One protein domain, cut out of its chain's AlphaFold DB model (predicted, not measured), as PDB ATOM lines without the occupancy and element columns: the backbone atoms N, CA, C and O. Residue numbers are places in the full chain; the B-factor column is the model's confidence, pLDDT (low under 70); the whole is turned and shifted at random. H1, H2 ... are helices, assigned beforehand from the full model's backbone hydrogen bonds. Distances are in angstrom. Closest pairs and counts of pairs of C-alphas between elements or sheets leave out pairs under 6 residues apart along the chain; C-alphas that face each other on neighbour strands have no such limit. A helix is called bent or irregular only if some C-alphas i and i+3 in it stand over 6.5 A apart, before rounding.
ATOM      1  N   ASN A 275     166.787 -13.901  -6.765       92.38
ATOM      2  CA  ASN A 275     166.736 -15.339  -7.047       92.38
ATOM      3  C   ASN A 275     166.210 -15.626  -8.470       92.38
ATOM      4  O   ASN A 275     165.076 -15.265  -8.798       92.38
ATOM      5  N   SER A 276     167.010 -16.327  -9.277       95.62
ATOM      6  CA  SER A 276     166.715 -16.666 -10.678       95.62
ATOM      7  C   SER A 276     165.501 -17.580 -10.859       95.62
ATOM      8  O   SER A 276     164.768 -17.412 -11.830       95.62
ATOM      9  N   SER A 277     165.220 -18.489  -9.921       95.56
ATOM     10  CA  SER A 277     164.048 -19.374  -9.978       95.56
ATOM     11  C   SER A 277     162.735 -18.596  -9.859       95.56
ATOM     12  O   SER A 277     161.746 -18.948 -10.497       95.56
ATOM     13  N   ILE A 278     162.715 -17.506  -9.083       96.69
ATOM     14  CA  ILE A 278     161.534 -16.633  -8.978       96.69
ATOM     15  C   ILE A 278     161.348 -15.840 -10.273       96.69
ATOM     16  O   ILE A 278     160.231 -15.798 -10.785       96.69
ATOM     17  N   ARG A 279     162.433 -15.293 -10.848       97.75
ATOM     18  CA  ARG A 279     162.373 -14.635 -12.168       97.75
ATOM     19  C   ARG A 279     161.836 -15.593 -13.228       97.75
ATOM     20  O   ARG A 279     160.927 -15.241 -13.973       97.75
ATOM     21  N   GLN A 280     162.335 -16.829 -13.238       97.44
ATOM     22  CA  GLN A 280     161.882 -17.893 -14.130       97.44
ATOM     23  C   GLN A 280     160.373 -18.150 -13.993       97.44
ATOM     24  O   GLN A 280     159.662 -18.189 -14.995       97.44
ATOM     25  N   LEU A 281     159.870 -18.304 -12.764       97.31
ATOM     26  CA  LEU A 281     158.443 -18.515 -12.508       97.31
ATOM     27  C   LEU A 281     157.594 -17.307 -12.922       97.31
ATOM     28  O   LEU A 281     156.528 -17.503 -13.498       97.31
ATOM     29  N   ALA A 282     158.070 -16.084 -12.684       97.25
ATOM     30  CA  ALA A 282     157.382 -14.865 -13.098       97.25
ATOM     31  C   ALA A 282     157.258 -14.777 -14.627       97.25
ATOM     32  O   ALA A 282     156.158 -14.576 -15.140       97.25
ATOM     33  N   TYR A 283     158.342 -15.025 -15.370       97.62
ATOM     34  CA  TYR A 283     158.288 -15.054 -16.835       97.62
ATOM     35  C   TYR A 283     157.420 -16.194 -17.372       97.62
ATOM     36  O   TYR A 283     156.686 -15.985 -18.333       97.62
ATOM     37  N   LEU A 284     157.446 -17.381 -16.753       96.25
ATOM     38  CA  LEU A 284     156.537 -18.474 -17.121       96.25
ATOM     39  C   LEU A 284     155.072 -18.092 -16.911       96.25
ATOM     40  O   LEU A 284     154.238 -18.413 -17.754       96.25
ATOM     41  N   LYS A 285     154.771 -17.407 -15.805       95.12
ATOM     42  CA  LYS A 285     153.423 -16.937 -15.480       95.12
ATOM     43  C   LYS A 285     152.933 -15.916 -16.503       95.12
ATOM     44  O   LYS A 285     151.831 -16.056 -17.015       95.12
ATOM     45  N   ILE A 286     153.767 -14.935 -16.842       95.00
ATOM     46  CA  ILE A 286     153.458 -13.935 -17.871       95.00
ATOM     47  C   ILE A 286     153.245 -14.626 -19.226       95.00
ATOM     48  O   ILE A 286     152.207 -14.436 -19.853       95.00
ATOM     49  N   ALA A 287     154.178 -15.485 -19.643       93.31
ATOM     50  CA  ALA A 287     154.104 -16.169 -20.932       93.31
ATOM     51  C   ALA A 287     152.866 -17.066 -21.069       93.31
ATOM     52  O   ALA A 287     152.325 -17.180 -22.161       93.31
ATOM     53  N   GLY A 288     152.425 -17.719 -19.990       90.38
ATOM     54  CA  GLY A 288     151.289 -18.642 -20.027       90.38
ATOM     55  C   GLY A 288     149.912 -17.996 -19.858       90.38
ATOM     56  O   GLY A 288     148.915 -18.659 -20.124       90.38
ATOM     57  N   ASN A 289     149.834 -16.751 -19.376       87.19
ATOM     58  CA  ASN A 289     148.573 -16.171 -18.898       87.19
ATOM     59  C   ASN A 289     148.338 -14.713 -19.328       87.19
ATOM     60  O   ASN A 289     147.416 -14.084 -18.812       87.19
ATOM     61  N   SER A 290     149.149 -14.146 -20.225       84.25
ATOM     62  CA  SER A 290     148.940 -12.775 -20.707       84.25
ATOM     63  C   SER A 290     149.366 -12.571 -22.150       84.25
ATOM     64  O   SER A 290     150.354 -13.153 -22.599       84.25
ATOM     65  N   SER A 291     148.660 -11.660 -22.815       85.19
ATOM     66  CA  SER A 291     149.056 -11.128 -24.115       85.19
ATOM     67  C   SER A 291     149.937  -9.893 -23.954       85.19
ATOM     68  O   SER A 291     149.916  -9.224 -22.913       85.19
ATOM     69  N   ALA A 292     150.664  -9.521 -25.010       82.38
ATOM     70  CA  ALA A 292     151.434  -8.277 -25.033       82.38
ATOM     71  C   ALA A 292     150.564  -7.043 -24.703       82.38
ATOM     72  O   ALA A 292     151.037  -6.092 -24.073       82.38
ATOM     73  N   ASN A 293     149.276  -7.070 -25.070       84.06
ATOM     74  CA  ASN A 293     148.341  -5.961 -24.876       84.06
ATOM     75  C   ASN A 293     147.985  -5.692 -23.410       84.06
ATOM     76  O   ASN A 293     147.608  -4.568 -23.087       84.06
ATOM     77  N   ASN A 294     148.175  -6.667 -22.515       85.25
ATOM     78  CA  ASN A 294     147.969  -6.492 -21.075       85.25
ATOM     79  C   ASN A 294     149.004  -5.550 -20.429       85.25
ATOM     80  O   ASN A 294     148.818  -5.127 -19.291       85.25
ATOM     81  N   PHE A 295     150.093  -5.225 -21.133       86.50
ATOM     82  CA  PHE A 295     151.178  -4.382 -20.635       86.50
ATOM     83  C   PHE A 295     151.227  -3.051 -21.381       86.50
ATOM     84  O   PHE A 295     150.954  -2.981 -22.584       86.50
ATOM     85  N   HIS A 296     151.655  -1.993 -20.691       83.12
ATOM     86  CA  HIS A 296     151.996  -0.725 -21.332       83.12
ATOM     87  C   HIS A 296     153.184  -0.926 -22.302       83.12
ATOM     88  O   HIS A 296     154.069  -1.729 -21.995       83.12
ATOM     89  N   PRO A 297     153.288  -0.211 -23.440       79.88
ATOM     90  CA  PRO A 297     154.376  -0.407 -24.411       79.88
ATOM     91  C   PRO A 297     155.791  -0.424 -23.805       79.88
ATOM     92  O   PRO A 297     156.571  -1.336 -24.069       79.88
ATOM     93  N   ASN A 298     156.091   0.514 -22.900       82.06
ATOM     94  CA  ASN A 298     157.378   0.555 -22.186       82.06
ATOM     95  C   ASN A 298     157.619  -0.675 -21.289       82.06
ATOM     96  O   ASN A 298     158.763  -1.066 -21.063       82.06
ATOM     97  N   ASP A 299     156.558  -1.290 -20.761       87.06
ATOM     98  CA  ASP A 299     156.654  -2.515 -19.968       87.06
ATOM     99  C   ASP A 299     156.905  -3.743 -20.838       87.06
ATOM    100  O   ASP A 299     157.687  -4.600 -20.429       87.06
ATOM    101  N   ARG A 300     156.315  -3.801 -22.040       88.81
ATOM    102  CA  ARG A 300     156.571  -4.864 -23.029       88.81
ATOM    103  C   ARG A 300     158.051  -4.910 -23.384       88.81
ATOM    104  O   ARG A 300     158.693  -5.944 -23.224       88.81
ATOM    105  N   LEU A 301     158.589  -3.762 -23.798       87.56
ATOM    106  CA  LEU A 301     159.988  -3.618 -24.183       87.56
ATOM    107  C   LEU A 301     160.917  -3.994 -23.025       87.56
ATOM    108  O   LEU A 301     161.790  -4.842 -23.171       87.56
ATOM    109  N   ARG A 302     160.664  -3.448 -21.833       89.19
ATOM    110  CA  ARG A 302     161.457  -3.737 -20.634       89.19
ATOM    111  C   ARG A 302     161.403  -5.207 -20.210       89.19
ATOM    112  O   ARG A 302     162.415  -5.726 -19.749       89.19
ATOM    113  N   LEU A 303     160.258  -5.880 -20.337       93.06
ATOM    114  CA  LEU A 303     160.139  -7.318 -20.061       93.06
ATOM    115  C   LEU A 303     160.987  -8.145 -21.031       93.06
ATOM    116  O   LEU A 303     161.711  -9.037 -20.592       93.06
ATOM    117  N   LEU A 304     160.934  -7.824 -22.326       92.88
ATOM    118  CA  LEU A 304     161.738  -8.499 -23.344       92.88
ATOM    119  C   LEU A 304     163.237  -8.249 -23.122       92.88
ATOM    120  O   LEU A 304     164.004  -9.209 -23.073       92.88
ATOM    121  N   MET A 305     163.644  -6.992 -22.911       91.94
ATOM    122  CA  MET A 305     165.044  -6.615 -22.669       91.94
ATOM    123  C   MET A 305     165.610  -7.278 -21.418       91.94
ATOM    124  O   MET A 305     166.644  -7.939 -21.483       91.94
ATOM    125  N   ASN A 306     164.915  -7.164 -20.283       93.75
ATOM    126  CA  ASN A 306     165.387  -7.750 -19.030       93.75
ATOM    127  C   ASN A 306     165.477  -9.274 -19.114       93.75
ATOM    128  O   ASN A 306     166.406  -9.859 -18.570       93.75
ATOM    129  N   GLY A 307     164.509  -9.924 -19.765       95.75
ATOM    130  CA  GLY A 307     164.469 -11.376 -19.855       95.75
ATOM    131  C   GLY A 307     165.506 -11.943 -20.824       95.75
ATOM    132  O   GLY A 307     166.134 -12.958 -20.528       95.75
ATOM    133  N   HIS A 308     165.709 -11.297 -21.973       94.38
ATOM    134  CA  HIS A 308     166.709 -11.719 -22.956       94.38
ATOM    135  C   HIS A 308     168.137 -11.462 -22.451       94.38
ATOM    136  O   HIS A 308     169.032 -12.291 -22.654       94.38
ATOM    137  N   SER A 309     168.343 -10.359 -21.734       92.88
ATOM    138  CA  SER A 309     169.628 -10.018 -21.123       92.88
ATOM    139  C   SER A 309     169.827 -10.648 -19.737       92.88
ATOM    140  O   SER A 309     170.830 -10.366 -19.083       92.88
ATOM    141  N   ASP A 310     168.916 -11.514 -19.269       96.00
ATOM    142  CA  ASP A 310     169.002 -12.122 -17.933       96.00
ATOM    143  C   ASP A 310     170.240 -13.028 -17.808       96.00
ATOM    144  O   ASP A 310     170.484 -13.843 -18.696       96.00
ATOM    145  N   PRO A 311     171.001 -12.987 -16.700       90.75
ATOM    146  CA  PRO A 311     172.142 -13.884 -16.502       90.75
ATOM    147  C   PRO A 311     171.786 -15.378 -16.566       90.75
ATOM    148  O   PRO A 311     172.629 -16.211 -16.892       90.75
ATOM    149  N   SER A 312     170.542 -15.748 -16.241       94.06
ATOM    150  CA  SER A 312     170.097 -17.137 -16.247       94.06
ATOM    151  C   SER A 312     169.673 -17.590 -17.650       94.06
ATOM    152  O   SER A 312     168.680 -17.084 -18.183       94.06
ATOM    153  N   PRO A 313     170.297 -18.638 -18.223       94.00
ATOM    154  CA  PRO A 313     169.893 -19.163 -19.529       94.00
ATOM    155  C   PRO A 313     168.462 -19.720 -19.512       94.00
ATOM    156  O   PRO A 313     167.772 -19.705 -20.528       94.00
ATOM    157  N   ASN A 314     167.977 -20.176 -18.352       94.69
ATOM    158  CA  ASN A 314     166.605 -20.650 -18.188       94.69
ATOM    159  C   ASN A 314     165.577 -19.533 -18.387       94.69
ATOM    160  O   ASN A 314     164.513 -19.793 -18.944       94.69
ATOM    161  N   VAL A 315     165.894 -18.308 -17.958       96.94
ATOM    162  CA  VAL A 315     165.040 -17.134 -18.174       96.94
ATOM    163  C   VAL A 315     165.068 -16.733 -19.646       96.94
ATOM    164  O   VAL A 315     164.002 -16.661 -20.257       96.94
ATOM    165  N   LYS A 316     166.260 -16.605 -20.250       95.56
ATOM    166  CA  LYS A 316     166.402 -16.310 -21.689       95.56
ATOM    167  C   LYS A 316     165.605 -17.284 -22.559       95.56
ATOM    168  O   LYS A 316     164.869 -16.872 -23.451       95.56
ATOM    169  N   ASN A 317     165.686 -18.578 -22.242       93.50
ATOM    170  CA  ASN A 317     164.943 -19.632 -22.934       93.50
ATOM    171  C   ASN A 317     163.421 -19.474 -22.827       93.50
ATOM    172  O   ASN A 317     162.711 -19.878 -23.742       93.50
ATOM    173  N   ILE A 318     162.890 -18.930 -21.728       95.88
ATOM    174  CA  ILE A 318     161.449 -18.663 -21.619       95.88
ATOM    175  C   ILE A 318     161.052 -17.524 -22.547       95.88
ATOM    176  O   ILE A 318     160.001 -17.615 -23.179       95.88
ATOM    177  N   ILE A 319     161.888 -16.489 -22.667       94.88
ATOM    178  CA  ILE A 319     161.625 -15.382 -23.587       94.88
ATOM    179  C   ILE A 319     161.546 -15.897 -25.018       94.88
ATOM    180  O   ILE A 319     160.515 -15.738 -25.665       94.88
ATOM    181  N   THR A 320     162.591 -16.581 -25.480       90.50
ATOM    182  CA  THR A 320     162.699 -17.014 -26.877       90.50
ATOM    183  C   THR A 320     161.742 -18.151 -27.225       90.50
ATOM    184  O   THR A 320     161.174 -18.153 -28.310       90.50
ATOM    185  N   LYS A 321     161.505 -19.109 -26.319       88.88
ATOM    186  CA  LYS A 321     160.717 -20.316 -26.634       88.88
ATOM    187  C   LYS A 321     159.261 -20.272 -26.186       88.88
ATOM    188  O   LYS A 321     158.513 -21.174 -26.550       88.88
ATOM    189  N   LYS A 322     158.860 -19.308 -25.351       91.88
ATOM    190  CA  LYS A 322     157.488 -19.232 -24.817       91.88
ATOM    191  C   LYS A 322     156.884 -17.843 -24.964       91.88
ATOM    192  O   LYS A 322     155.903 -17.699 -25.675       91.88
ATOM    193  N   LEU A 323     157.462 -16.833 -24.312       93.12
ATOM    194  CA  LEU A 323     156.867 -15.496 -24.249       93.12
ATOM    195  C   LEU A 323     156.736 -14.868 -25.639       93.12
ATOM    196  O   LEU A 323     155.643 -14.479 -26.033       93.12
ATOM    197  N   LEU A 324     157.848 -14.794 -26.374       90.19
ATOM    198  CA  LEU A 324     157.896 -14.179 -27.694       90.19
ATOM    199  C   LEU A 324     156.988 -14.902 -28.706       90.19
ATOM    200  O   LEU A 324     156.158 -14.223 -29.306       90.19
ATOM    201  N   PRO A 325     157.050 -16.243 -28.871       87.19
ATOM    202  CA  PRO A 325     156.119 -16.938 -29.759       87.19
ATOM    203  C   PRO A 325     154.646 -16.760 -29.362       87.19
ATOM    204  O   PRO A 325     153.823 -16.556 -30.248       87.19
ATOM    205  N   ASN A 326     154.310 -16.772 -28.066       89.75
ATOM    206  CA  ASN A 326     152.931 -16.542 -27.622       89.75
ATOM    207  C   ASN A 326     152.455 -15.128 -27.990       89.75
ATOM    208  O   ASN A 326     151.400 -14.973 -28.592       89.75
ATOM    209  N   TRP A 327     153.264 -14.102 -27.719       91.06
ATOM    210  CA  TRP A 327     152.904 -12.720 -28.043       91.06
ATOM    211  C   TRP A 327     152.851 -12.433 -29.547       91.06
ATOM    212  O   TRP A 327     152.052 -11.606 -29.974       91.06
ATOM    213  N   ILE A 328     153.677 -13.104 -30.356       84.69
ATOM    214  CA  ILE A 328     153.593 -13.035 -31.822       84.69
ATOM    215  C   ILE A 328     152.312 -13.724 -32.315       84.69
ATOM    216  O   ILE A 328     151.641 -13.209 -33.209       84.69
ATOM    217  N   SER A 329     151.935 -14.856 -31.712       85.31
ATOM    218  CA  SER A 329     150.686 -15.551 -32.038       85.31
ATOM    219  C   SER A 329     149.450 -14.705 -31.720       85.31
ATOM    220  O   SER A 329     148.494 -14.741 -32.488       85.31
ATOM    221  N   ASP A 330     149.475 -13.915 -30.642       84.19
ATOM    222  CA  ASP A 330     148.381 -13.002 -30.267       84.19
ATOM    223  C   ASP A 330     148.145 -11.874 -31.289       84.19
ATOM    224  O   ASP A 330     147.111 -11.204 -31.254       84.19
ATOM    225  N   VAL A 331     149.103 -11.637 -32.190       82.62
ATOM    226  CA  VAL A 331     149.012 -10.644 -33.272       82.62
ATOM    227  C   VAL A 331     148.990 -11.307 -34.649       82.62
ATOM    228  O   VAL A 331     149.544 -10.783 -35.613       82.62
ATOM    229  N   ASP A 332     148.347 -12.472 -34.735       78.25
ATOM    230  CA  ASP A 332     148.124 -13.235 -35.968       78.25
ATOM    231  C   ASP A 332     149.421 -13.651 -36.685       78.25
ATOM    232  O   ASP A 332     149.457 -13.825 -37.904       78.25
ATOM    233  N   ASN A 333     150.506 -13.829 -35.924       72.19
ATOM    234  CA  ASN A 333     151.853 -14.086 -36.434       72.19
ATOM    235  C   ASN A 333     152.410 -12.977 -37.349       72.19
ATOM    236  O   ASN A 333     153.339 -13.214 -38.129       72.19
ATOM    237  N   ASP A 334     151.883 -11.754 -37.242       72.69
ATOM    238  CA  ASP A 334     152.406 -10.586 -37.941       72.69
ATOM    239  C   ASP A 334     153.555  -9.949 -37.143       72.69
ATOM    240  O   ASP A 334     153.361  -9.167 -36.209       72.69
ATOM    241  N   ILE A 335     154.786 -10.287 -37.535       73.25
ATOM    242  CA  ILE A 335     156.011  -9.761 -36.917       73.25
ATOM    243  C   ILE A 335     156.094  -8.234 -37.053       73.25
ATOM    244  O   ILE A 335     156.583  -7.574 -36.141       73.25
ATOM    245  N   VAL A 336     155.610  -7.651 -38.155       71.38
ATOM    246  CA  VAL A 336     155.666  -6.194 -38.350       71.38
ATOM    247  C   VAL A 336     154.753  -5.517 -37.336       71.38
ATOM    248  O   VAL A 336     155.189  -4.631 -36.602       71.38
ATOM    249  N   ARG A 337     153.524  -6.018 -37.210       75.25
ATOM    250  CA  ARG A 337     152.562  -5.532 -36.222       75.25
ATOM    251  C   ARG A 337     153.065  -5.728 -34.786       75.25
ATOM    252  O   ARG A 337     152.897  -4.842 -33.952       75.25
ATOM    253  N   PHE A 338     153.730  -6.847 -34.489       81.88
ATOM    254  CA  PHE A 338     154.389  -7.071 -33.196       81.88
ATOM    255  C   PHE A 338     155.453  -6.001 -32.895       81.88
ATOM    256  O   PHE A 338     155.468  -5.415 -31.812       81.88
ATOM    257  N   LEU A 339     156.327  -5.717 -33.863       80.31
ATOM    258  CA  LEU A 339     157.391  -4.720 -33.734       80.31
ATOM    259  C   LEU A 339     156.833  -3.303 -33.531       80.31
ATOM    260  O   LEU A 339     157.367  -2.540 -32.721       80.31
ATOM    261  N   GLU A 340     155.728  -2.967 -34.201       76.56
ATOM    262  CA  GLU A 340     154.983  -1.725 -33.971       76.56
ATOM    263  C   GLU A 340     154.417  -1.667 -32.543       76.56
ATOM    264  O   GLU A 340     154.603  -0.668 -31.842       76.56
ATOM    265  N   TYR A 341     153.813  -2.759 -32.054       75.94
ATOM    266  CA  TYR A 341     153.283  -2.850 -30.687       75.94
ATOM    267  C   TYR A 341     154.346  -2.719 -29.589       75.94
ATOM    268  O   TYR A 341     154.009  -2.313 -28.468       75.94
ATOM    269  N   CYS A 342     155.597  -3.073 -29.879       76.31
ATOM    270  CA  CYS A 342     156.719  -2.985 -28.945       76.31
ATOM    271  C   CYS A 342     157.623  -1.759 -29.169       76.31
ATOM    272  O   CYS A 342     158.619  -1.621 -28.463       76.31
ATOM    273  N   ASN A 343     157.255  -0.852 -30.083       73.69
ATOM    274  CA  ASN A 343     157.969   0.394 -30.374       73.69
ATOM    275  C   ASN A 343     159.442   0.186 -30.794       73.69
ATOM    276  O   ASN A 343     160.354   0.789 -30.225       73.69
ATOM    277  N   LEU A 344     159.662  -0.650 -31.822       71.56
ATOM    278  CA  LEU A 344     160.979  -0.989 -32.398       71.56
ATOM    279  C   LEU A 344     161.929   0.206 -32.571       71.56
ATOM    280  O   LEU A 344     163.133   0.075 -32.374       71.56
ATOM    281  N   ARG A 345     161.394   1.366 -32.964       65.75
ATOM    282  CA  ARG A 345     162.174   2.525 -33.408       65.75
ATOM    283  C   ARG A 345     163.231   2.998 -32.407       65.75
ATOM    284  O   ARG A 345     164.218   3.596 -32.823       65.75
ATOM    285  N   ASN A 346     163.011   2.748 -31.120       69.62
ATOM    286  CA  ASN A 346     163.897   3.222 -30.067       69.62
ATOM    287  C   ASN A 346     164.984   2.207 -29.663       69.62
ATOM    288  O   ASN A 346     165.923   2.614 -28.995       69.62
ATOM    289  N   GLU A 347     164.881   0.925 -30.041       77.19
ATOM    290  CA  GLU A 347     165.733  -0.160 -29.506       77.19
ATOM    291  C   GLU A 347     166.117  -1.197 -30.583       77.19
ATOM    292  O   GLU A 347     165.930  -2.404 -30.415       77.19
ATOM    293  N   THR A 348     166.625  -0.745 -31.730       72.88
ATOM    294  CA  THR A 348     166.903  -1.617 -32.891       72.88
ATOM    295  C   THR A 348     167.893  -2.736 -32.587       72.88
ATOM    296  O   THR A 348     167.612  -3.892 -32.892       72.88
ATOM    297  N   ASP A 349     169.010  -2.416 -31.930       74.44
ATOM    298  CA  ASP A 349     170.091  -3.375 -31.664       74.44
ATOM    299  C   ASP A 349     169.617  -4.522 -30.765       74.44
ATOM    300  O   ASP A 349     169.994  -5.682 -30.940       74.44
ATOM    301  N   PHE A 350     168.733  -4.200 -29.819       83.75
ATOM    302  CA  PHE A 350     168.097  -5.185 -28.961       83.75
ATOM    303  C   PHE A 350     167.192  -6.134 -29.755       83.75
ATOM    304  O   PHE A 350     167.276  -7.351 -29.573       83.75
ATOM    305  N   PHE A 351     166.324  -5.605 -30.624       80.50
ATOM    306  CA  PHE A 351     165.426  -6.441 -31.421       80.50
ATOM    307  C   PHE A 351     166.185  -7.302 -32.430       80.50
ATOM    308  O   PHE A 351     165.816  -8.461 -32.614       80.50
ATOM    309  N   ASP A 352     167.267  -6.790 -33.015       74.75
ATOM    310  CA  ASP A 352     168.151  -7.574 -33.877       74.75
ATOM    311  C   ASP A 352     168.712  -8.795 -33.132       74.75
ATOM    312  O   ASP A 352     168.621  -9.919 -33.633       74.75
ATOM    313  N   ALA A 353     169.221  -8.601 -31.909       80.75
ATOM    314  CA  ALA A 353     169.710  -9.695 -31.070       80.75
ATOM    315  C   ALA A 353     168.585 -10.671 -30.671       80.75
ATOM    316  O   ALA A 353     168.732 -11.887 -30.819       80.75
ATOM    317  N   LEU A 354     167.428 -10.145 -30.250       85.25
ATOM    318  CA  LEU A 354     166.270 -10.942 -29.833       85.25
ATOM    319  C   LEU A 354     165.776 -11.857 -30.947       85.25
ATOM    320  O   LEU A 354     165.538 -13.047 -30.723       85.25
ATOM    321  N   PHE A 355     165.591 -11.300 -32.143       82.88
ATOM    322  CA  PHE A 355     165.096 -12.053 -33.283       82.88
ATOM    323  C   PHE A 355     166.155 -13.004 -33.833       82.88
ATOM    324  O   PHE A 355     165.795 -14.105 -34.245       82.88
ATOM    325  N   HIS A 356     167.443 -12.651 -33.773       79.38
ATOM    326  CA  HIS A 356     168.518 -13.594 -34.071       79.38
ATOM    327  C   HIS A 356     168.422 -14.846 -33.187       79.38
ATOM    328  O   HIS A 356     168.310 -15.958 -33.709       79.38
ATOM    329  N   ASP A 357     168.368 -14.669 -31.865       81.44
ATOM    330  CA  ASP A 357     168.272 -15.769 -30.902       81.44
ATOM    331  C   ASP A 357     166.966 -16.563 -31.063       81.44
ATOM    332  O   ASP A 357     166.960 -17.799 -31.013       81.44
ATOM    333  N   TYR A 358     165.848 -15.870 -31.293       82.19
ATOM    334  CA  TYR A 358     164.552 -16.490 -31.555       82.19
ATOM    335  C   TYR A 358     164.587 -17.372 -32.804       82.19
ATOM    336  O   TYR A 358     164.267 -18.561 -32.724       82.19
ATOM    337  N   PHE A 359     165.030 -16.838 -33.942       76.38
ATOM    338  CA  PHE A 359     165.101 -17.588 -35.193       76.38
ATOM    339  C   PHE A 359     166.119 -18.725 -35.121       76.38
ATOM    340  O   PHE A 359     165.838 -19.820 -35.606       76.38
ATOM    341  N   GLN A 360     167.254 -18.533 -34.446       75.12
ATOM    342  CA  GLN A 360     168.201 -19.618 -34.198       75.12
ATOM    343  C   GLN A 360     167.576 -20.728 -33.337       75.12
ATOM    344  O   GLN A 360     167.816 -21.914 -33.573       75.12
ATOM    345  N   SER A 361     166.751 -20.365 -32.349       75.62
ATOM    346  CA  SER A 361     166.028 -21.339 -31.528       75.62
ATOM    347  C   SER A 361     164.994 -22.129 -32.335       75.62
ATOM    348  O   SER A 361     164.852 -23.330 -32.101       75.62
ATOM    349  N   LEU A 362     164.339 -21.493 -33.312       68.44
ATOM    350  CA  LEU A 362     163.425 -22.152 -34.243       68.44
ATOM    351  C   LEU A 362     164.171 -23.084 -35.200       68.44
ATOM    352  O   LEU A 362     163.756 -24.226 -35.351       68.44
ATOM    353  N   LEU A 363     165.293 -22.662 -35.790       65.19
ATOM    354  CA  LEU A 363     166.088 -23.496 -36.708       65.19
ATOM    355  C   LEU A 363     166.488 -24.842 -36.077       65.19
ATOM    356  O   LEU A 363     166.334 -25.883 -36.708       65.19
ATOM    357  N   LYS A 364     166.883 -24.840 -34.796       63.81
ATOM    358  CA  LYS A 364     167.194 -26.066 -34.029       63.81
ATOM    359  C   LYS A 364     166.001 -27.015 -33.857       63.81
ATOM    360  O   LYS A 364     166.197 -28.197 -33.585       63.81
ATOM    361  N   ILE A 365     164.776 -26.497 -33.930       60.09
ATOM    362  CA  ILE A 365     163.540 -27.290 -33.897       60.09
ATOM    363  C   ILE A 365     163.240 -27.827 -35.302       60.09
ATOM    364  O   ILE A 365     162.840 -28.979 -35.431       60.09
ATOM    365  N   VAL A 366     163.478 -27.025 -36.347       50.78
ATOM    366  CA  VAL A 366     163.177 -27.390 -37.741       50.78
ATOM    367  C   VAL A 366     164.141 -28.423 -38.327       50.78
ATOM    368  O   VAL A 366     163.724 -29.211 -39.162       50.78
ATOM    369  N   GLU A 367     165.384 -28.536 -37.854       50.59
ATOM    370  CA  GLU A 367     166.280 -29.641 -38.259       50.59
ATOM    371  C   GLU A 367     165.727 -31.050 -37.931       50.59
ATOM    372  O   GLU A 367     166.323 -32.048 -38.336       50.59
ATOM    373  N   LYS A 368     164.592 -31.153 -37.217       54.66
ATOM    374  CA  LYS A 368     163.919 -32.417 -36.889       54.66
ATOM    375  C   LYS A 368     162.667 -32.749 -37.716       54.66
ATOM    376  O   LYS A 368     162.289 -33.911 -37.669       54.66
ATOM    377  N   ASP A 369     162.072 -31.819 -38.473       43.31
ATOM    378  CA  ASP A 369     160.854 -32.058 -39.278       43.31
ATOM    379  C   ASP A 369     160.833 -31.217 -40.576       43.31
ATOM    380  O   ASP A 369     161.371 -30.108 -40.616       43.31
ATOM    381  N   ASP A 370     160.183 -31.736 -41.631       47.12
ATOM    382  CA  ASP A 370     160.058 -31.117 -42.963       47.12
ATOM    383  C   ASP A 370     159.685 -29.621 -42.928       47.12
ATOM    384  O   ASP A 370     158.917 -29.150 -42.087       47.12
ATOM    385  N   ILE A 371     160.235 -28.886 -43.902       49.75
ATOM    386  CA  ILE A 371     160.177 -27.430 -44.122       49.75
ATOM    387  C   ILE A 371     158.863 -26.802 -43.613       49.75
ATOM    388  O   ILE A 371     157.839 -26.763 -44.296       49.75
ATOM    389  N   THR A 372     158.919 -26.258 -42.397       56.12
ATOM    390  CA  THR A 372     157.774 -25.650 -41.708       56.12
ATOM    391  C   THR A 372     157.357 -24.302 -42.309       56.12
ATOM    392  O   THR A 372     158.121 -23.640 -43.019       56.12
ATOM    393  N   ALA A 373     156.149 -23.838 -41.959       51.31
ATOM    394  CA  ALA A 373     155.594 -22.519 -42.300       51.31
ATOM    395  C   ALA A 373     156.559 -21.338 -42.045       51.31
ATOM    396  O   ALA A 373     156.448 -20.293 -42.684       51.31
ATOM    397  N   PHE A 374     157.549 -21.520 -41.168       47.22
ATOM    398  CA  PHE A 374     158.636 -20.579 -40.920       47.22
ATOM    399  C   PHE A 374     159.543 -20.355 -42.139       47.22
ATOM    400  O   PHE A 374     159.818 -19.213 -42.503       47.22
ATOM    401  N   HIS A 375     159.950 -21.420 -42.832       53.25
ATOM    402  CA  HIS A 375     160.710 -21.291 -44.074       53.25
ATOM    403  C   HIS A 375     159.896 -20.573 -45.145       53.25
ATOM    404  O   HIS A 375     160.449 -19.756 -45.872       53.25
ATOM    405  N   GLN A 376     158.580 -20.802 -45.198       53.06
ATOM    406  CA  GLN A 376     157.689 -20.064 -46.092       53.06
ATOM    407  C   GLN A 376     157.561 -18.590 -45.691       53.06
ATOM    408  O   GLN A 376     157.508 -17.742 -46.574       53.06
ATOM    409  N   LEU A 377     157.547 -18.258 -44.397       49.78
ATOM    410  CA  LEU A 377     157.533 -16.877 -43.906       49.78
ATOM    411  C   LEU A 377     158.830 -16.144 -44.274       49.78
ATOM    412  O   LEU A 377     158.773 -15.052 -44.836       49.78
ATOM    413  N   VAL A 378     159.988 -16.762 -44.026       51.19
ATOM    414  CA  VAL A 378     161.305 -16.210 -44.380       51.19
ATOM    415  C   VAL A 378     161.455 -16.095 -45.899       51.19
ATOM    416  O   VAL A 378     161.887 -15.049 -46.382       51.19
ATOM    417  N   PHE A 379     161.034 -17.104 -46.674       48.81
ATOM    418  CA  PHE A 379     161.021 -17.027 -48.138       48.81
ATOM    419  C   PHE A 379     160.078 -15.940 -48.642       48.81
ATOM    420  O   PHE A 379     160.477 -15.169 -49.504       48.81
ATOM    421  N   ARG A 380     158.860 -15.821 -48.100       50.88
ATOM    422  CA  ARG A 380     157.902 -14.772 -48.486       50.88
ATOM    423  C   ARG A 380     158.419 -13.386 -48.129       50.88
ATOM    424  O   ARG A 380     158.303 -12.488 -48.952       50.88
ATOM    425  N   PHE A 381     159.012 -13.204 -46.951       51.97
ATOM    426  CA  PHE A 381     159.626 -11.939 -46.551       51.97
ATOM    427  C   PHE A 381     160.797 -11.585 -47.477       51.97
ATOM    428  O   PHE A 381     160.827 -10.497 -48.051       51.97
ATOM    429  N   ARG A 382     161.714 -12.532 -47.711       48.72
ATOM    430  CA  ARG A 382     162.858 -12.354 -48.615       48.72
ATOM    431  C   ARG A 382     162.413 -12.086 -50.057       48.72
ATOM    432  O   ARG A 382     162.948 -11.193 -50.697       48.72
ATOM    433  N   GLN A 383     161.411 -12.799 -50.559       48.03
ATOM    434  CA  GLN A 383     160.870 -12.627 -51.910       48.03
ATOM    435  C   GLN A 383     160.103 -11.307 -52.063       48.03
ATOM    436  O   GLN A 383     160.198 -10.664 -53.106       48.03
ATOM    437  N   LYS A 384     159.364 -10.879 -51.031       45.47
ATOM    438  CA  LYS A 384     158.567  -9.645 -51.042       45.47
ATOM    439  C   LYS A 384     159.417  -8.385 -50.862       45.47
ATOM    440  O   LYS A 384     159.077  -7.360 -51.446       45.47
ATOM    441  N   TYR A 385     160.497  -8.452 -50.079       45.38
ATOM    442  CA  TYR A 385     161.245  -7.261 -49.652       45.38
ATOM    443  C   TYR A 385     162.739  -7.245 -50.032       45.38
ATOM    444  O   TYR A 385     163.341  -6.178 -49.985       45.38
ATOM    445  N   LEU A 386     163.351  -8.376 -50.413       48.72
ATOM    446  CA  LEU A 386     164.811  -8.515 -50.607       48.72
ATOM    447  C   LEU A 386     165.216  -9.267 -51.905       48.72
ATOM    448  O   LEU A 386     166.353  -9.716 -52.024       48.72
ATOM    449  N   GLY A 387     164.306  -9.447 -52.869       44.12
ATOM    450  CA  GLY A 387     164.552 -10.219 -54.100       44.12
ATOM    451  C   GLY A 387     165.527  -9.575 -55.108       44.12
ATOM    452  O   GLY A 387     165.644  -8.352 -55.189       44.12
ATOM    453  N   GLU A 388     166.164 -10.428 -55.924       42.53
ATOM    454  CA  GLU A 388     167.412 -10.248 -56.709       42.53
ATOM    455  C   GLU A 388     167.538  -9.046 -57.671       42.53
ATOM    456  O   GLU A 388     168.619  -8.819 -58.206       42.53
TER     457      GLU A 388
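What this domain is: This is residues 275 to 388 of the 907 residues of the protein "Condensin complex subunit 3-like protein" of Euroglyphus maynei (UniProt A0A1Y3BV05). The longest helix, H5, crosses H3, the core helix, at a right angle; H1 runs side by side with H3, and H2 folds back to H3 as a helical hairpin. Short H4 sits by the last residues of H3, while H6 is set off beyond H5 at one end of the longest axis, where residues 380 to 386 stick out. The printed part has 114 residues with six named helices, H1 to H6 in order along the chain, and no named strand; the class is all helix. The whole is compact, with a radius of gyration of the C-alphas of 14.6 A and spans of 48 by 33 by 25 A.

Where its parts are: H5, residues 348 to 366, is 26.5 A long and begins at C-alpha 348 (166.903, -1.617, -32.891). H3, residues 313 to 329, is 23.2 A long and irregular, but only just: C-alphas 321 and 324 are 6.8 A apart. H1, residues 276 to 289, is 19.9 A long and begins at C-alpha 276 (166.715, -16.666, -10.678). H2, residues 297 to 308, measures 16.8 A, and H4, residues 335 to 341, measures 9.7 A. H6, residues 373 to 385, is 17.9 A long and ends at C-alpha 385 (161.245, -7.261, -49.652).

How they stand to each other: H5 touches H3, with residues 354 to 361 of H5 and 320 to 321 of H3 alone; the closest C-alphas, those of Thr 320 and Tyr 358, are 5.1 A apart, and the lines are about perpendicular at 90 degrees. H3 is the hub and touches four helices. H1 touches it the same way at a shallow tilt of 11 degrees, closest at the C-alphas of Ala 287 and Leu 323, 4.4 A apart. H2 and H3 form a helical hairpin at a steep tilt of 38 degrees, opposite ways; residues 304 to 308 of H2 touch residues 315 to 320 of H3, closest at the C-alphas of His 308 and Lys 316, 4.8 A apart. H4 and H3 only just touch, with 3 pairs of C-alphas within 8 A, the closest those of Ile 328 and Phe 338 at 6.2 A. H5 and H6 are near each other, their closest C-alphas 8.4 A apart. H6 is apart from H3. Every O i to N i+4 pair is within hydrogen-bond range in H1, H2, H4 and H6; in H3 it is 10 of 13 and in H5 14 of 15.

The domain as a whole: The C-alphas of Asn 275 and Glu 388 are the two farthest apart, at 49.9 A. The printed part has no cut, and no link is long. Residues 380 to 386, of which 380 to 385 belong to H6, stand free. The mean pLDDT of the printed part is 77.9; residues 345 to 346 and 362 to 388 are under 70.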